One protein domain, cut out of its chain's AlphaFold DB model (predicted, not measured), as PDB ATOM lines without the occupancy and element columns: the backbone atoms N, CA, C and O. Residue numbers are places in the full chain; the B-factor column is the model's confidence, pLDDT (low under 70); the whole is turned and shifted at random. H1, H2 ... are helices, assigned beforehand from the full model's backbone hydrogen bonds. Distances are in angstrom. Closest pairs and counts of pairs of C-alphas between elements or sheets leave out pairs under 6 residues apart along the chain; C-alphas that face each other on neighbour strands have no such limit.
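This is residues 170 to 303 of the 432 residues of an uncharacterized protein of viral metagenome (UniProt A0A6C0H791). Six crossed helices make an elongated body: H6 runs through the middle with H3 and H5 packed across it, H1 with short H2 makes one end, and the H3-H4 hairpin the other. The printed part has 134 residues, named helices H1 to H6 in chain order and no named strand; it is all helix, compact, with radius of gyration of the C-alphas 16.2 A, spanning 51 by 31 by 30 A.

H1, residues 170 to 192, touches H2, residues 203 to 208, with residues 178 to 186 alone; C-alphas 182 and 204 are closest, 5.5 A. H3, residues 213 to 234, and H4, residues 236 to 253, form a hairpin at a steep tilt of 44 degrees; C-alphas 232 and 238 are closest, 5.5 A. H5, residues 262 to 275, touches the hub H6, residues 284 to 299; C-alphas 265 and 289 are closest, 4.5 A. Every O i to N i+4 pair is within hydrogen-bond range in H1, H2, H3, H5 and H6, and 10 of 14 in H4.

H1, 33.0 A long, begins at C-alpha 170 (-33.410, 77.239, 17.735); H6, 21.8 A, ends at C-alpha 299 (-42.244, 36.755, 18.736).

The printed part has no cut and no long link; pLDDT is under 70 for 44 residues, among them 236 to 260.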
ATOM      1  N   ASN A 170     -33.616  78.109  18.894       77.69
ATOM      2  CA  ASN A 170     -33.410  77.239  17.735       77.69
ATOM      3  C   ASN A 170     -32.129  76.404  17.863       77.69
ATOM      4  O   ASN A 170     -32.149  75.208  17.576       77.69
ATOM      5  N   LYS A 171     -31.038  77.004  18.359       81.19
ATOM      6  CA  LYS A 171     -29.787  76.280  18.624       81.19
ATOM      7  C   LYS A 171     -29.969  75.208  19.702       81.19
ATOM      8  O   LYS A 171     -29.489  74.091  19.539       81.19
ATOM      9  N   ASP A 172     -30.648  75.531  20.799       77.88
ATOM     10  CA  ASP A 172     -30.891  74.563  21.874       77.88
ATOM     11  C   ASP A 172     -31.858  73.460  21.445       77.88
ATOM     12  O   ASP A 172     -31.618  72.298  21.750       77.88
ATOM     13  N   LYS A 173     -32.910  73.805  20.696       74.62
ATOM     14  CA  LYS A 173     -33.889  72.875  20.128       74.62
ATOM     15  C   LYS A 173     -33.204  71.829  19.257       74.62
ATOM     16  O   LYS A 173     -33.451  70.639  19.428       74.62
ATOM     17  N   GLU A 174     -32.337  72.253  18.340       76.12
ATOM     18  CA  GLU A 174     -31.598  71.333  17.471       76.12
ATOM     19  C   GLU A 174     -30.687  70.405  18.285       76.12
ATOM     20  O   GLU A 174     -30.691  69.187  18.079       76.12
ATOM     21  N   THR A 175     -29.942  70.959  19.248       78.88
ATOM     22  CA  THR A 175     -29.071  70.164  20.119       78.88
ATOM     23  C   THR A 175     -29.864  69.186  20.982       78.88
ATOM     24  O   THR A 175     -29.470  68.027  21.085       78.88
ATOM     25  N   PHE A 176     -30.979  69.616  21.567       77.00
ATOM     26  CA  PHE A 176     -31.861  68.772  22.365       77.00
ATOM     27  C   PHE A 176     -32.418  67.618  21.534       77.00
ATOM     28  O   PHE A 176     -32.206  66.467  21.891       77.00
ATOM     29  N   LEU A 177     -33.033  67.904  20.381       71.00
ATOM     30  CA  LEU A 177     -33.645  66.876  19.535       71.00
ATOM     31  C   LEU A 177     -32.639  65.801  19.114       71.00
ATOM     32  O   LEU A 177     -32.916  64.610  19.247       71.00
ATOM     33  N   ARG A 178     -31.451  66.202  18.645       72.69
ATOM     34  CA  ARG A 178     -30.404  65.242  18.259       72.69
ATOM     35  C   ARG A 178     -29.873  64.454  19.451       72.69
ATOM     36  O   ARG A 178     -29.615  63.259  19.316       72.69
ATOM     37  N   TYR A 179     -29.701  65.097  20.604       79.44
ATOM     38  CA  TYR A 179     -29.257  64.426  21.825       79.44
ATOM     39  C   TYR A 179     -30.286  63.394  22.303       79.44
ATOM     40  O   TYR A 179     -29.935  62.225  22.466       79.44
ATOM     41  N   SER A 180     -31.551  63.791  22.442       70.00
ATOM     42  CA  SER A 180     -32.642  62.921  22.887       70.00
ATOM     43  C   SER A 180     -32.863  61.754  21.931       70.00
ATOM     44  O   SER A 180     -33.010  60.621  22.382       70.00
ATOM     45  N   LEU A 181     -32.797  61.992  20.616       70.44
ATOM     46  CA  LEU A 181     -32.867  60.924  19.618       70.44
ATOM     47  C   LEU A 181     -31.687  59.950  19.755       70.44
ATOM     48  O   LEU A 181     -31.885  58.738  19.753       70.44
ATOM     49  N   SER A 182     -30.468  60.458  19.952       74.75
ATOM     50  CA  SER A 182     -29.275  59.614  20.113       74.75
ATOM     51  C   SER A 182     -29.331  58.770  21.390       74.75
ATOM     52  O   SER A 182     -28.987  57.589  21.372       74.75
ATOM     53  N   LYS A 183     -29.801  59.357  22.498       78.31
ATOM     54  CA  LYS A 183     -30.025  58.653  23.765       78.31
ATOM     55  C   LYS A 183     -31.100  57.579  23.607       78.31
ATOM     56  O   LYS A 183     -30.857  56.436  23.970       78.31
ATOM     57  N   SER A 184     -32.237  57.925  23.004       70.62
ATOM     58  CA  SER A 184     -33.343  56.995  22.758       70.62
ATOM     59  C   SER A 184     -32.911  55.802  21.904       70.62
ATOM     60  O   SER A 184     -33.231  54.665  22.251       70.62
ATOM     61  N   ILE A 185     -32.119  56.033  20.850       71.69
ATOM     62  CA  ILE A 185     -31.539  54.958  20.037       71.69
ATOM     63  C   ILE A 185     -30.673  54.048  20.911       71.69
ATOM     64  O   ILE A 185     -30.910  52.848  20.947       71.69
ATOM     65  N   ILE A 186     -29.713  54.596  21.660       79.62
ATOM     66  CA  ILE A 186     -28.807  53.797  22.498       79.62
ATOM     67  C   ILE A 186     -29.566  52.981  23.545       79.62
ATOM     68  O   ILE A 186     -29.332  51.778  23.659       79.62
ATOM     69  N   THR A 187     -30.510  53.596  24.256       76.94
ATOM     70  CA  THR A 187     -31.336  52.898  25.244       76.94
ATOM     71  C   THR A 187     -32.171  51.803  24.583       76.94
ATOM     72  O   THR A 187     -32.231  50.686  25.091       76.94
ATOM     73  N   SER A 188     -32.751  52.071  23.410       73.38
ATOM     74  CA  SER A 188     -33.497  51.061  22.654       73.38
ATOM     75  C   SER A 188     -32.603  49.871  22.315       73.38
ATOM     76  O   SER A 188     -32.969  48.748  22.644       73.38
ATOM     77  N   ILE A 189     -31.403  50.114  21.772       77.38
ATOM     78  CA  ILE A 189     -30.425  49.071  21.428       77.38
ATOM     79  C   ILE A 189     -30.055  48.235  22.655       77.38
ATOM     80  O   ILE A 189     -30.124  47.013  22.591       77.38
ATOM     81  N   GLN A 190     -29.721  48.869  23.783       80.06
ATOM     82  CA  GLN A 190     -29.365  48.161  25.020       80.06
ATOM     83  C   GLN A 190     -30.484  47.248  25.523       80.06
ATOM     84  O   GLN A 190     -30.215  46.184  26.070       80.06
ATOM     85  N   THR A 191     -31.744  47.638  25.325       78.44
ATOM     86  CA  THR A 191     -32.887  46.833  25.772       78.44
ATOM     87  C   THR A 191     -33.272  45.714  24.805       78.44
ATOM     88  O   THR A 191     -34.150  44.920  25.145       78.44
ATOM     89  N   LEU A 192     -32.690  45.627  23.600       76.31
ATOM     90  CA  LEU A 192     -33.085  44.625  22.600       76.31
ATOM     91  C   LEU A 192     -32.736  43.197  23.022       76.31
ATOM     92  O   LEU A 192     -33.535  42.296  22.792       76.31
ATOM     93  N   HIS A 193     -31.573  42.981  23.634       81.12
ATOM     94  CA  HIS A 193     -31.129  41.645  24.019       81.12
ATOM     95  C   HIS A 193     -30.116  41.711  25.178       81.12
ATOM     96  O   HIS A 193     -29.214  42.547  25.128       81.12
ATOM     97  N   PRO A 194     -30.191  40.819  26.188       80.69
ATOM     98  CA  PRO A 194     -29.303  40.854  27.360       80.69
ATOM     99  C   PRO A 194     -27.817  40.632  27.030       80.69
ATOM    100  O   PRO A 194     -26.948  41.068  27.772       80.69
ATOM    101  N   GLY A 195     -27.514  39.971  25.910       82.62
ATOM    102  CA  GLY A 195     -26.140  39.760  25.420       82.62
ATOM    103  C   GLY A 195     -25.478  40.981  24.758       82.62
ATOM    104  O   GLY A 195     -24.339  40.878  24.297       82.62
ATOM    105  N   ILE A 196     -26.176  42.116  24.658       85.38
ATOM    106  CA  ILE A 196     -25.605  43.361  24.131       85.38
ATOM    107  C   ILE A 196     -24.724  44.005  25.207       85.38
ATOM    108  O   ILE A 196     -25.136  44.169  26.352       85.38
ATOM    109  N   GLN A 197     -23.500  44.372  24.832       85.44
ATOM    110  CA  GLN A 197     -22.539  45.014  25.724       85.44
ATOM    111  C   GLN A 197     -23.053  46.365  26.226       85.44
ATOM    112  O   GLN A 197     -23.741  47.101  25.517       85.44
ATOM    113  N   GLU A 198     -22.649  46.728  27.442       86.06
ATOM    114  CA  GLU A 198     -23.004  48.014  28.025       86.06
ATOM    115  C   GLU A 198     -22.484  49.180  27.165       86.06
ATOM    116  O   GLU A 198     -21.280  49.362  26.943       86.06
ATOM    117  N   ILE A 199     -23.413  50.008  26.688       85.00
ATOM    118  CA  ILE A 199     -23.120  51.188  25.887       85.00
ATOM    119  C   ILE A 199     -22.841  52.351  26.832       85.00
ATOM    120  O   ILE A 199     -23.733  52.903  27.469       85.00
ATOM    121  N   LYS A 200     -21.569  52.743  26.912       85.62
ATOM    122  CA  LYS A 200     -21.125  53.853  27.767       85.62
ATOM    123  C   LYS A 200     -21.778  55.175  27.341       85.62
ATOM    124  O   LYS A 200     -21.770  55.511  26.157       85.62
ATOM    125  N   ASN A 201     -22.198  55.995  28.306       81.75
ATOM    126  CA  ASN A 201     -22.914  57.263  28.078       81.75
ATOM    127  C   ASN A 201     -22.240  58.233  27.091       81.75
ATOM    128  O   ASN A 201     -22.924  58.944  26.360       81.75
ATOM    129  N   TYR A 202     -20.903  58.262  27.010       82.12
ATOM    130  CA  TYR A 202     -20.223  59.149  26.057       82.12
ATOM    131  C   TYR A 202     -20.520  58.799  24.587       82.12
ATOM    132  O   TYR A 202     -20.370  59.651  23.712       82.12
ATOM    133  N   GLN A 203     -20.932  57.559  24.300       82.88
ATOM    134  CA  GLN A 203     -21.268  57.112  22.949       82.88
ATOM    135  C   GLN A 203     -22.527  57.810  22.406       82.88
ATOM    136  O   GLN A 203     -22.629  57.981  21.193       82.88
ATOM    137  N   ILE A 204     -23.391  58.346  23.282       83.19
ATOM    138  CA  ILE A 204     -24.516  59.224  22.906       83.19
ATOM    139  C   ILE A 204     -24.012  60.437  22.122       83.19
ATOM    140  O   ILE A 204     -24.583  60.793  21.097       83.19
ATOM    141  N   PHE A 205     -22.903  61.039  22.552       82.38
ATOM    142  CA  PHE A 205     -22.335  62.215  21.889       82.38
ATOM    143  C   PHE A 205     -21.582  61.870  20.598       82.38
ATOM    144  O   PHE A 205     -21.477  62.706  19.700       82.38
ATOM    145  N   ILE A 206     -21.085  60.635  20.472       81.50
ATOM    146  CA  ILE A 206     -20.507  60.146  19.214       81.50
ATOM    147  C   ILE A 206     -21.623  59.987  18.178       81.50
ATOM    148  O   ILE A 206     -21.503  60.533  17.081       81.50
ATOM    149  N   LEU A 207     -22.719  59.320  18.549       80.50
ATOM    150  CA  LEU A 207     -23.890  59.150  17.692       80.50
ATOM    151  C   LEU A 207     -24.516  60.506  17.329       80.50
ATOM    152  O   LEU A 207     -24.751  60.762  16.153       80.50
ATOM    153  N   TYR A 208     -24.653  61.423  18.293       81.31
ATOM    154  CA  TYR A 208     -25.115  62.799  18.063       81.31
ATOM    155  C   TYR A 208     -24.389  63.480  16.896       81.31
ATOM    156  O   TYR A 208     -25.020  64.138  16.071       81.31
ATOM    157  N   SER A 209     -23.061  63.325  16.809       78.19
ATOM    158  CA  SER A 209     -22.249  63.973  15.767       78.19
ATOM    159  C   SER A 209     -22.470  63.404  14.360       78.19
ATOM    160  O   SER A 209     -22.050  64.011  13.375       78.19
ATOM    161  N   GLN A 210     -23.110  62.237  14.267       73.94
ATOM    162  CA  GLN A 210     -23.337  61.485  13.033       73.94
ATOM    163  C   GLN A 210     -24.813  61.455  12.621       73.94
ATOM    164  O   GLN A 210     -25.106  61.287  11.442       73.94
ATOM    165  N   VAL A 211     -25.735  61.660  13.565       73.56
ATOM    166  CA  VAL A 211     -27.177  61.721  13.313       73.56
ATOM    167  C   VAL A 211     -27.509  62.938  12.443       73.56
ATOM    168  O   VAL A 211     -27.482  64.088  12.886       73.56
ATOM    169  N   SER A 212     -27.858  62.663  11.189       72.25
ATOM    170  CA  SER A 212     -28.389  63.619  10.219       72.25
ATOM    171  C   SER A 212     -29.722  63.122   9.652       72.25
ATOM    172  O   SER A 212     -30.095  61.960   9.823       72.25
ATOM    173  N   PHE A 213     -30.458  64.000   8.967       66.62
ATOM    174  CA  PHE A 213     -31.681  63.598   8.268       66.62
ATOM    175  C   PHE A 213     -31.395  62.551   7.180       66.62
ATOM    176  O   PHE A 213     -32.124  61.572   7.071       66.62
ATOM    177  N   GLU A 214     -30.304  62.723   6.427       70.38
ATOM    178  CA  GLU A 214     -29.852  61.754   5.418       70.38
ATOM    179  C   GLU A 214     -29.594  60.384   6.046       70.38
ATOM    180  O   GLU A 214     -30.096  59.379   5.552       70.38
ATOM    181  N   TYR A 215     -28.914  60.358   7.192       71.56
ATOM    182  CA  TYR A 215     -28.637  59.133   7.932       71.56
ATOM    183  C   TYR A 215     -29.915  58.415   8.394       71.56
ATOM    184  O   TYR A 215     -30.057  57.203   8.229       71.56
ATOM    185  N   ALA A 216     -30.879  59.165   8.941       69.75
ATOM    186  CA  ALA A 216     -32.174  58.618   9.342       69.75
ATOM    187  C   ALA A 216     -32.964  58.084   8.135       69.75
ATOM    188  O   ALA A 216     -33.587  57.027   8.217       69.75
ATOM    189  N   TRP A 217     -32.913  58.786   7.003       69.62
ATOM    190  CA  TRP A 217     -33.583  58.373   5.774       69.62
ATOM    191  C   TRP A 217     -32.964  57.110   5.170       69.62
ATOM    192  O   TRP A 217     -33.699  56.220   4.745       69.62
ATOM    193  N   GLU A 218     -31.635  56.987   5.171       70.62
ATOM    194  CA  GLU A 218     -30.944  55.755   4.781       70.62
ATOM    195  C   GLU A 218     -31.349  54.578   5.667       70.62
ATOM    196  O   GLU A 218     -31.695  53.520   5.148       70.62
ATOM    197  N   PHE A 219     -31.399  54.772   6.989       70.50
ATOM    198  CA  PHE A 219     -31.862  53.737   7.912       70.50
ATOM    199  C   PHE A 219     -33.304  53.298   7.611       70.50
ATOM    200  O   PHE A 219     -33.575  52.102   7.523       70.50
ATOM    201  N   VAL A 220     -34.228  54.246   7.404       70.81
ATOM    202  CA  VAL A 220     -35.636  53.948   7.075       70.81
ATOM    203  C   VAL A 220     -35.751  53.195   5.751       70.81
ATOM    204  O   VAL A 220     -36.508  52.228   5.671       70.81
ATOM    205  N   LYS A 221     -34.986  53.588   4.725       68.06
ATOM    206  CA  LYS A 221     -34.937  52.862   3.447       68.06
ATOM    207  C   LYS A 221     -34.461  51.428   3.637       68.06
ATOM    208  O   LYS A 221     -35.131  50.507   3.174       68.06
ATOM    209  N   SER A 222     -33.338  51.245   4.330       71.62
ATOM    210  CA  SER A 222     -32.778  49.928   4.637       71.62
ATOM    211  C   SER A 222     -33.790  49.070   5.401       71.62
ATOM    212  O   SER A 222     -34.029  47.922   5.031       71.62
ATOM    213  N   TYR A 223     -34.453  49.640   6.409       71.19
ATOM    214  CA  TYR A 223     -35.453  48.943   7.218       71.19
ATOM    215  C   TYR A 223     -36.686  48.550   6.399       71.19
ATOM    216  O   TYR A 223     -37.116  47.401   6.455       71.19
ATOM    217  N   GLY A 224     -37.229  49.469   5.594       66.19
ATOM    218  CA  GLY A 224     -38.366  49.196   4.714       66.19
ATOM    219  C   GLY A 224     -38.057  48.116   3.677       66.19
ATOM    220  O   GLY A 224     -38.888  47.248   3.424       66.19
ATOM    221  N   PHE A 225     -36.837  48.118   3.134       71.06
ATOM    222  CA  PHE A 225     -36.367  47.080   2.220       71.06
ATOM    223  C   PHE A 225     -36.282  45.705   2.902       71.06
ATOM    224  O   PHE A 225     -36.811  44.726   2.376       71.06
ATOM    225  N   ILE A 226     -35.692  45.623   4.098       70.88
ATOM    226  CA  ILE A 226     -35.611  44.376   4.880       70.88
ATOM    227  C   ILE A 226     -37.002  43.868   5.274       70.88
ATOM    228  O   ILE A 226     -37.276  42.672   5.176       70.88
ATOM    229  N   TYR A 227     -37.887  44.766   5.703       69.94
ATOM    230  CA  TYR A 227     -39.264  44.426   6.047       69.94
ATOM    231  C   TYR A 227     -40.002  43.832   4.842       69.94
ATOM    232  O   TYR A 227     -40.586  42.755   4.946       69.94
ATOM    233  N   LEU A 228     -39.910  44.487   3.679       68.88
ATOM    234  CA  LEU A 228     -40.506  44.001   2.436       68.88
ATOM    235  C   LEU A 228     -39.970  42.616   2.055       68.88
ATOM    236  O   LEU A 228     -40.749  41.740   1.694       68.88
ATOM    237  N   LEU A 229     -38.660  42.389   2.171       71.44
ATOM    238  CA  LEU A 229     -38.058  41.082   1.895       71.44
ATOM    239  C   LEU A 229     -38.584  39.982   2.825       71.44
ATOM    240  O   LEU A 229     -38.849  38.872   2.364       71.44
ATOM    241  N   ASN A 230     -38.759  40.275   4.116       69.12
ATOM    242  CA  ASN A 230     -39.322  39.317   5.067       69.12
ATOM    243  C   ASN A 230     -40.820  39.064   4.839       69.12
ATOM    244  O   ASN A 230     -41.277  37.939   5.034       69.12
ATOM    245  N   LEU A 231     -41.566  40.065   4.369       67.75
ATOM    246  CA  LEU A 231     -42.969  39.915   3.982       67.75
ATOM    247  C   LEU A 231     -43.124  39.073   2.706       67.75
ATOM    248  O   LEU A 231     -43.927  38.150   2.667       67.75
ATOM    249  N   LEU A 232     -42.301  39.312   1.681       66.56
ATOM    250  CA  LEU A 232     -42.303  38.496   0.458       66.56
ATOM    251  C   LEU A 232     -41.896  37.041   0.722       66.56
ATOM    252  O   LEU A 232     -42.315  36.144  -0.011       66.56
ATOM    253  N   ARG A 233     -41.074  36.805   1.753       69.56
ATOM    254  CA  ARG A 233     -40.677  35.468   2.208       69.56
ATOM    255  C   ARG A 233     -41.826  34.710   2.872       69.56
ATOM    256  O   ARG A 233     -41.853  33.489   2.761       69.56
ATOM    257  N   SER A 234     -42.711  35.394   3.599       66.56
ATOM    258  CA  SER A 234     -43.794  34.747   4.348       66.56
ATOM    259  C   SER A 234     -45.015  34.404   3.493       66.56
ATOM    260  O   SER A 234     -45.900  33.702   3.974       66.56
ATOM    261  N   TRP A 235     -45.079  34.877   2.245       70.69
ATOM    262  CA  TRP A 235     -46.179  34.605   1.321       70.69
ATOM    263  C   TRP A 235     -45.775  33.605   0.231       70.69
ATOM    264  O   TRP A 235     -44.843  33.839  -0.543       70.69
ATOM    265  N   ASP A 236     -46.538  32.517   0.118       65.75
ATOM    266  CA  ASP A 236     -46.284  31.427  -0.835       65.75
ATOM    267  C   ASP A 236     -46.304  31.888  -2.305       65.75
ATOM    268  O   ASP A 236     -45.493  31.443  -3.118       65.75
ATOM    269  N   SER A 237     -47.183  32.834  -2.653       68.12
ATOM    270  CA  SER A 237     -47.344  33.348  -4.024       68.12
ATOM    271  C   SER A 237     -46.156  34.187  -4.507       68.12
ATOM    272  O   SER A 237     -45.900  34.272  -5.707       68.12
ATOM    273  N   THR A 238     -45.402  34.792  -3.585       60.41
ATOM    274  CA  THR A 238     -44.258  35.665  -3.887       60.41
ATOM    275  C   THR A 238     -42.910  34.996  -3.648       60.41
ATOM    276  O   THR A 238     -41.869  35.605  -3.905       60.41
ATOM    277  N   TYR A 239     -42.897  33.732  -3.222       59.97
ATOM    278  CA  TYR A 239     -41.683  32.998  -2.868       59.97
ATOM    279  C   TYR A 239     -40.642  32.942  -4.005       59.97
ATOM    280  O   TYR A 239     -39.438  33.087  -3.773       59.97
ATOM    281  N   TYR A 240     -41.083  32.802  -5.260       55.03
ATOM    282  CA  TYR A 240     -40.190  32.800  -6.425       55.03
ATOM    283  C   TYR A 240     -39.595  34.187  -6.731       55.03
ATOM    284  O   TYR A 240     -38.409  34.280  -7.053       55.03
ATOM    285  N   TYR A 241     -40.367  35.266  -6.543       58.12
ATOM    286  CA  TYR A 241     -39.865  36.645  -6.625       58.12
ATOM    287  C   TYR A 241     -38.861  36.935  -5.510       58.12
ATOM    288  O   TYR A 241     -37.793  37.493  -5.764       58.12
ATOM    289  N   TYR A 242     -39.156  36.475  -4.293       62.59
ATOM    290  CA  TYR A 242     -38.225  36.517  -3.173       62.59
ATOM    291  C   TYR A 242     -36.909  35.802  -3.513       62.59
ATOM    292  O   TYR A 242     -35.844  36.367  -3.289       62.59
ATOM    293  N   LYS A 243     -36.949  34.607  -4.121       60.59
ATOM    294  CA  LYS A 243     -35.740  33.862  -4.520       60.59
ATOM    295  C   LYS A 243     -34.892  34.621  -5.550       60.59
ATOM    296  O   LYS A 243     -33.669  34.600  -5.428       60.59
ATOM    297  N   ALA A 244     -35.508  35.312  -6.510       55.44
ATOM    298  CA  ALA A 244     -34.806  36.105  -7.525       55.44
ATOM    299  C   ALA A 244     -34.191  37.399  -6.956       55.44
ATOM    300  O   ALA A 244     -33.013  37.673  -7.189       55.44
ATOM    301  N   ILE A 245     -34.948  38.150  -6.146       58.25
ATOM    302  CA  ILE A 245     -34.455  39.361  -5.463       58.25
ATOM    303  C   ILE A 245     -33.337  38.991  -4.480       58.25
ATOM    304  O   ILE A 245     -32.296  39.644  -4.440       58.25
ATOM    305  N   LYS A 246     -33.508  37.884  -3.748       60.00
ATOM    306  CA  LYS A 246     -32.471  37.272  -2.913       60.00
ATOM    307  C   LYS A 246     -31.211  36.999  -3.732       60.00
ATOM    308  O   LYS A 246     -30.137  37.411  -3.317       60.00
ATOM    309  N   PHE A 247     -31.318  36.350  -4.890       55.84
ATOM    310  CA  PHE A 247     -30.158  36.008  -5.722       55.84
ATOM    311  C   PHE A 247     -29.387  37.245  -6.211       55.84
ATOM    312  O   PHE A 247     -28.161  37.271  -6.135       55.84
ATOM    313  N   ALA A 248     -30.098  38.295  -6.635       55.75
ATOM    314  CA  ALA A 248     -29.492  39.571  -7.018       55.75
ATOM    315  C   ALA A 248     -28.791  40.266  -5.835       55.75
ATOM    316  O   ALA A 248     -27.746  40.891  -5.998       55.75
ATOM    317  N   TYR A 249     -29.336  40.116  -4.628       59.50
ATOM    318  CA  TYR A 249     -28.788  40.699  -3.405       59.50
ATOM    319  C   TYR A 249     -27.555  39.944  -2.874       59.50
ATOM    320  O   TYR A 249     -26.583  40.572  -2.458       59.50
ATOM    321  N   TYR A 250     -27.536  38.606  -2.971       55.84
ATOM    322  CA  TYR A 250     -26.377  37.771  -2.610       55.84
ATOM    323  C   TYR A 250     -25.091  38.202  -3.326       55.84
ATOM    324  O   TYR A 250     -24.013  38.119  -2.741       55.84
ATOM    325  N   TYR A 251     -25.214  38.691  -4.563       53.84
ATOM    326  CA  TYR A 251     -24.088  39.191  -5.350       53.84
ATOM    327  C   TYR A 251     -23.570  40.567  -4.905       53.84
ATOM    328  O   TYR A 251     -22.402  40.858  -5.137       53.84
ATOM    329  N   ASN A 252     -24.392  41.395  -4.248       53.44
ATOM    330  CA  ASN A 252     -24.017  42.762  -3.864       53.44
ATOM    331  C   ASN A 252     -23.605  42.920  -2.391       53.44
ATOM    332  O   ASN A 252     -22.767  43.766  -2.096       53.44
ATOM    333  N   THR A 253     -24.165  42.143  -1.459       51.50
ATOM    334  CA  THR A 253     -23.945  42.351  -0.005       51.50
ATOM    335  C   THR A 253     -23.498  41.094   0.748       51.50
ATOM    336  O   THR A 253     -23.405  41.095   1.974       51.50
ATOM    337  N   GLY A 254     -23.228  39.995   0.041       51.25
ATOM    338  CA  GLY A 254     -22.792  38.736   0.645       51.25
ATOM    339  C   GLY A 254     -23.881  37.982   1.430       51.25
ATOM    340  O   GLY A 254     -25.018  38.424   1.589       51.25
ATOM    341  N   TYR A 255     -23.508  36.792   1.913       50.03
ATOM    342  CA  TYR A 255     -24.355  35.686   2.404       50.03
ATOM    343  C   TYR A 255     -25.297  35.974   3.603       50.03
ATOM    344  O   TYR A 255     -26.014  35.073   4.036       50.03
ATOM    345  N   MET A 256     -25.323  37.189   4.163       52.66
ATOM    346  CA  MET A 256     -25.853  37.461   5.512       52.66
ATOM    347  C   MET A 256     -27.385  37.537   5.649       52.66
ATOM    348  O   MET A 256     -27.888  37.535   6.767       52.66
ATOM    349  N   PHE A 257     -28.167  37.592   4.567       53.97
ATOM    350  CA  PHE A 257     -29.602  37.902   4.694       53.97
ATOM    351  C   PHE A 257     -30.458  36.773   5.316       53.97
ATOM    352  O   PHE A 257     -31.459  37.059   5.961       53.97
ATOM    353  N   ASN A 258     -30.093  35.493   5.145       50.44
ATOM    354  CA  ASN A 258     -30.916  34.353   5.605       50.44
ATOM    355  C   ASN A 258     -30.355  33.567   6.796       50.44
ATOM    356  O   ASN A 258     -31.085  32.762   7.367       50.44
ATOM    357  N   THR A 259     -29.085  33.758   7.142       56.56
ATOM    358  CA  THR A 259     -28.384  32.967   8.170       56.56
ATOM    359  C   THR A 259     -28.054  33.768   9.419       56.56
ATOM    360  O   THR A 259     -27.337  33.269  10.274       56.56
ATOM    361  N   LEU A 260     -28.547  35.003   9.529       68.88
ATOM    362  CA  LEU A 260     -28.277  35.849  10.681       68.88
ATOM    363  C   LEU A 260     -29.041  35.299  11.888       68.88
ATOM    364  O   LEU A 260     -30.240  35.521  12.043       68.88
ATOM    365  N   THR A 261     -28.351  34.515  12.712       76.00
ATOM    366  CA  THR A 261     -28.919  34.013  13.961       76.00
ATOM    367  C   THR A 261     -29.072  35.161  14.963       76.00
ATOM    368  O   THR A 261     -28.464  36.230  14.823       76.00
ATOM    369  N   ASN A 262     -29.858  34.954  16.025       79.06
ATOM    370  CA  ASN A 262     -29.915  35.917  17.131       79.06
ATOM    371  C   ASN A 262     -28.516  36.168  17.730       79.06
ATOM    372  O   ASN A 262     -28.196  37.302  18.076       79.06
ATOM    373  N   GLN A 263     -27.661  35.140  17.798       82.38
ATOM    374  CA  GLN A 263     -26.290  35.263  18.304       82.38
ATOM    375  C   GLN A 263     -25.404  36.097  17.368       82.38
ATOM    376  O   GLN A 263     -24.712  37.001  17.837       82.38
ATOM    377  N   ASP A 264     -25.492  35.876  16.054       82.50
ATOM    378  CA  ASP A 264     -24.765  36.680  15.060       82.50
ATOM    379  C   ASP A 264     -25.241  38.138  15.064       82.50
ATOM    380  O   ASP A 264     -24.438  39.064  14.952       82.50
ATOM    381  N   SER A 265     -26.541  38.363  15.271       83.94
ATOM    382  CA  SER A 265     -27.116  39.709  15.372       83.94
ATOM    383  C   SER A 265     -26.560  40.467  16.581       83.94
ATOM    384  O   SER A 265     -26.170  41.630  16.467       83.94
ATOM    385  N   VAL A 266     -26.463  39.796  17.735       86.00
ATOM    386  CA  VAL A 266     -25.836  40.349  18.948       86.00
ATOM    387  C   VAL A 266     -24.355  40.637  18.711       86.00
ATOM    388  O   VAL A 266     -23.867  41.696  19.110       86.00
ATOM    389  N   TYR A 267     -23.639  39.737  18.032       86.62
ATOM    390  CA  TYR A 267     -22.231  39.935  17.693       86.62
ATOM    391  C   TYR A 267     -22.026  41.183  16.825       86.62
ATOM    392  O   TYR A 267     -21.203  42.033  17.169       86.62
ATOM    393  N   ILE A 268     -22.814  41.351  15.757       84.44
ATOM    394  CA  ILE A 268     -22.735  42.520  14.868       84.44
ATOM    395  C   ILE A 268     -22.972  43.821  15.646       84.44
ATOM    396  O   ILE A 268     -22.197  44.771  15.509       84.44
ATOM    397  N   ILE A 269     -23.986  43.865  16.518       84.44
ATOM    398  CA  ILE A 269     -24.260  45.046  17.353       84.44
ATOM    399  C   ILE A 269     -23.097  45.324  18.319       84.44
ATOM    400  O   ILE A 269     -22.656  46.468  18.445       84.44
ATOM    401  N   ASN A 270     -22.533  44.294  18.952       86.81
ATOM    402  CA  ASN A 270     -21.395  44.445  19.861       86.81
ATOM    403  C   ASN A 270     -20.122  44.922  19.146       86.81
ATOM    404  O   ASN A 270     -19.360  45.714  19.708       86.81
ATOM    405  N   VAL A 271     -19.898  44.518  17.892       86.25
ATOM    406  CA  VAL A 271     -18.803  45.038  17.055       86.25
ATOM    407  C   VAL A 271     -18.978  46.537  16.792       86.25
ATOM    408  O   VAL A 271     -18.001  47.290  16.835       86.25
ATOM    409  N   ILE A 272     -20.209  47.010  16.587       85.88
ATOM    410  CA  ILE A 272     -20.490  48.444  16.411       85.88
ATOM    411  C   ILE A 272     -20.223  49.220  17.700       85.88
ATOM    412  O   ILE A 272     -19.565  50.264  17.654       85.88
ATOM    413  N   ILE A 273     -20.681  48.700  18.843       84.94
ATOM    414  CA  ILE A 273     -20.523  49.331  20.162       84.94
ATOM    415  C   ILE A 273     -19.045  49.415  20.558       84.94
ATOM    416  O   ILE A 273     -18.547  50.486  20.920       84.94
ATOM    417  N   SER A 274     -18.322  48.296  20.471       84.56
ATOM    418  CA  SER A 274     -16.896  48.217  20.818       84.56
ATOM    419  C   SER A 274     -16.029  49.016  19.840       84.56
ATOM    420  O   SER A 274     -15.153  49.778  20.256       84.56
ATOM    421  N   GLY A 275     -16.330  48.924  18.541       81.12
ATOM    422  CA  GLY A 275     -15.651  49.655  17.475       81.12
ATOM    423  C   GLY A 275     -16.033  51.134  17.372       81.12
ATOM    424  O   GLY A 275     -15.398  51.866  16.608       81.12
ATOM    425  N   LYS A 276     -17.050  51.595  18.116       83.19
ATOM    426  CA  LYS A 276     -17.626  52.953  18.043       83.19
ATOM    427  C   LYS A 276     -18.033  53.338  16.615       83.19
ATOM    428  O   LYS A 276     -17.929  54.504  16.224       83.19
ATOM    429  N   ARG A 277     -18.474  52.357  15.821       82.94
ATOM    430  CA  ARG A 277     -18.805  52.501  14.392       82.94
ATOM    431  C   ARG A 277     -20.257  52.924  14.198       82.94
ATOM    432  O   ARG A 277     -20.994  52.351  13.411       82.94
ATOM    433  N   TRP A 278     -20.666  53.950  14.932       81.25
ATOM    434  CA  TRP A 278     -22.052  54.409  14.981       81.25
ATOM    435  C   TRP A 278     -22.603  54.897  13.640       81.25
ATOM    436  O   TRP A 278     -23.809  54.854  13.463       81.25
ATOM    437  N   GLY A 279     -21.743  55.283  12.693       75.69
ATOM    438  CA  GLY A 279     -22.132  55.659  11.331       75.69
ATOM    439  C   GLY A 279     -22.428  54.469  10.417       75.69
ATOM    440  O   GLY A 279     -22.862  54.675   9.293       75.69
ATOM    441  N   ASP A 280     -22.202  53.239  10.883       82.25
ATOM    442  CA  ASP A 280     -22.535  52.024  10.144       82.25
ATOM    443  C   ASP A 280     -23.966  51.533  10.440       82.25
ATOM    444  O   ASP A 280     -24.390  50.569   9.809       82.25
ATOM    445  N   LEU A 281     -24.743  52.157  11.353       80.44
ATOM    446  CA  LEU A 281     -26.093  51.642  11.665       80.44
ATOM    447  C   LEU A 281     -27.068  51.755  10.486       80.44
ATOM    448  O   LEU A 281     -28.049  51.020  10.477       80.44
ATOM    449  N   SER A 282     -26.836  52.648   9.515       75.25
ATOM    450  CA  SER A 282     -27.681  52.750   8.314       75.25
ATOM    451  C   SER A 282     -27.427  51.633   7.293       75.25
ATOM    452  O   SER A 282     -28.255  51.425   6.398       75.25
ATOM    453  N   LYS A 283     -26.319  50.885   7.433       80.75
ATOM    454  CA  LYS A 283     -25.973  49.779   6.535       80.75
ATOM    455  C   LYS A 283     -26.973  48.643   6.661       80.75
ATOM    456  O   LYS A 283     -27.359  48.252   7.762       80.75
ATOM    457  N   ILE A 284     -27.357  48.082   5.521       73.25
ATOM    458  CA  ILE A 284     -28.438  47.100   5.447       73.25
ATOM    459  C   ILE A 284     -28.128  45.858   6.297       73.25
ATOM    460  O   ILE A 284     -29.033  45.335   6.939       73.25
ATOM    461  N   GLU A 285     -26.874  45.404   6.397       77.12
ATOM    462  CA  GLU A 285     -26.531  44.230   7.217       77.12
ATOM    463  C   GLU A 285     -26.802  44.472   8.707       77.12
ATOM    464  O   GLU A 285     -27.324  43.605   9.410       77.12
ATOM    465  N   VAL A 286     -26.502  45.684   9.179       79.56
ATOM    466  CA  VAL A 286     -26.740  46.097  10.564       79.56
ATOM    467  C   VAL A 286     -28.231  46.267  10.826       79.56
ATOM    468  O   VAL A 286     -28.737  45.810  11.851       79.56
ATOM    469  N   VAL A 287     -28.960  46.877   9.889       79.06
ATOM    470  CA  VAL A 287     -30.417  47.006   9.997       79.06
ATOM    471  C   VAL A 287     -31.093  45.629   9.991       79.06
ATOM    472  O   VAL A 287     -32.079  45.435  10.699       79.06
ATOM    473  N   ASN A 288     -30.542  44.644   9.275       77.12
ATOM    474  CA  ASN A 288     -31.056  43.274   9.281       77.12
ATOM    475  C   ASN A 288     -30.843  42.592  10.643       77.12
ATOM    476  O   ASN A 288     -31.753  41.942  11.155       77.12
ATOM    477  N   ALA A 289     -29.684  42.805  11.276       79.69
ATOM    478  CA  ALA A 289     -29.436  42.355  12.648       79.69
ATOM    479  C   ALA A 289     -30.406  43.006  13.653       79.69
ATOM    480  O   ALA A 289     -30.950  42.322  14.524       79.69
ATOM    481  N   PHE A 290     -30.694  44.307  13.501       79.19
ATOM    482  CA  PHE A 290     -31.727  44.984  14.293       79.19
ATOM    483  C   PHE A 290     -33.105  44.367  14.088       79.19
ATOM    484  O   PHE A 290     -33.792  44.075  15.064       79.19
ATOM    485  N   TYR A 291     -33.498  44.148  12.834       75.62
ATOM    486  CA  TYR A 291     -34.776  43.539  12.498       75.62
ATOM    487  C   TYR A 291     -34.921  42.144  13.118       75.62
ATOM    488  O   TYR A 291     -35.953  41.858  13.717       75.62
ATOM    489  N   SER A 292     -33.882  41.304  13.048       77.94
ATOM    490  CA  SER A 292     -33.899  39.956  13.630       77.94
ATOM    491  C   SER A 292     -34.088  39.975  15.150       77.94
ATOM    492  O   SER A 292     -34.899  39.214  15.670       77.94
ATOM    493  N   LEU A 293     -33.387  40.862  15.866       79.44
ATOM    494  CA  LEU A 293     -33.495  40.969  17.329       79.44
ATOM    495  C   LEU A 293     -34.813  41.585  17.792       79.44
ATOM    496  O   LEU A 293     -35.368  41.175  18.807       79.44
ATOM    497  N   VAL A 294     -35.324  42.564  17.046       74.75
ATOM    498  CA  VAL A 294     -36.667  43.105  17.270       74.75
ATOM    499  C   VAL A 294     -37.685  41.990  17.058       74.75
ATOM    500  O   VAL A 294     -38.467  41.708  17.958       74.75
ATOM    501  N   SER A 295     -37.632  41.309  15.911       72.19
ATOM    502  CA  SER A 295     -38.550  40.219  15.598       72.19
ATOM    503  C   SER A 295     -38.532  39.157  16.692       72.19
ATOM    504  O   SER A 295     -39.596  38.866  17.216       72.19
ATOM    505  N   SER A 296     -37.362  38.649  17.101       72.75
ATOM    506  CA  SER A 296     -37.268  37.601  18.127       72.75
ATOM    507  C   SER A 296     -37.788  38.044  19.493       72.75
ATOM    508  O   SER A 296     -38.603  37.341  20.089       72.75
ATOM    509  N   LYS A 297     -37.424  39.249  19.954       69.06
ATOM    510  CA  LYS A 297     -37.930  39.817  21.217       69.06
ATOM    511  C   LYS A 297     -39.460  39.927  21.250       69.06
ATOM    512  O   LYS A 297     -40.049  39.798  22.325       69.06
ATOM    513  N   PHE A 298     -40.093  40.189  20.105       62.53
ATOM    514  CA  PHE A 298     -41.544  40.363  19.993       62.53
ATOM    515  C   PHE A 298     -42.300  39.103  19.535       62.53
ATOM    516  O   PHE A 298     -43.510  39.055  19.729       62.53
ATOM    517  N   THR A 299     -41.635  38.075  18.993       59.25
ATOM    518  CA  THR A 299     -42.244  36.755  18.736       59.25
ATOM    519  C   THR A 299     -42.158  35.801  19.927       59.25
ATOM    520  O   THR A 299     -43.090  35.029  20.122       59.25
ATOM    521  N   ASP A 300     -41.097  35.860  20.743       52.38
ATOM    522  CA  ASP A 300     -40.921  34.960  21.905       52.38
ATOM    523  C   ASP A 300     -41.858  35.301  23.074       52.38
ATOM    524  O   ASP A 300     -42.150  34.465  23.931       52.38
ATOM    525  N   LYS A 301     -42.387  36.525  23.103       50.31
ATOM    526  CA  LYS A 301     -43.546  36.860  23.926       50.31
ATOM    527  C   LYS A 301     -44.774  36.632  23.055       50.31
ATOM    528  O   LYS A 301     -44.990  37.401  22.128       50.31
ATOM    529  N   HIS A 302     -45.615  35.646  23.371       44.31
ATOM    530  CA  HIS A 302     -46.945  35.434  22.765       44.31
ATOM    531  C   HIS A 302     -47.941  36.605  22.985       44.31
ATOM    532  O   HIS A 302     -49.151  36.420  23.068       44.31
ATOM    533  N   VAL A 303     -47.453  37.839  23.061       45.84
ATOM    534  CA  VAL A 303     -48.215  39.073  23.172       45.84
ATOM    535  C   VAL A 303     -48.043  39.826  21.856       45.84
ATOM    536  O   VAL A 303     -47.259  40.754  21.720       45.84
TER     537      VAL A 303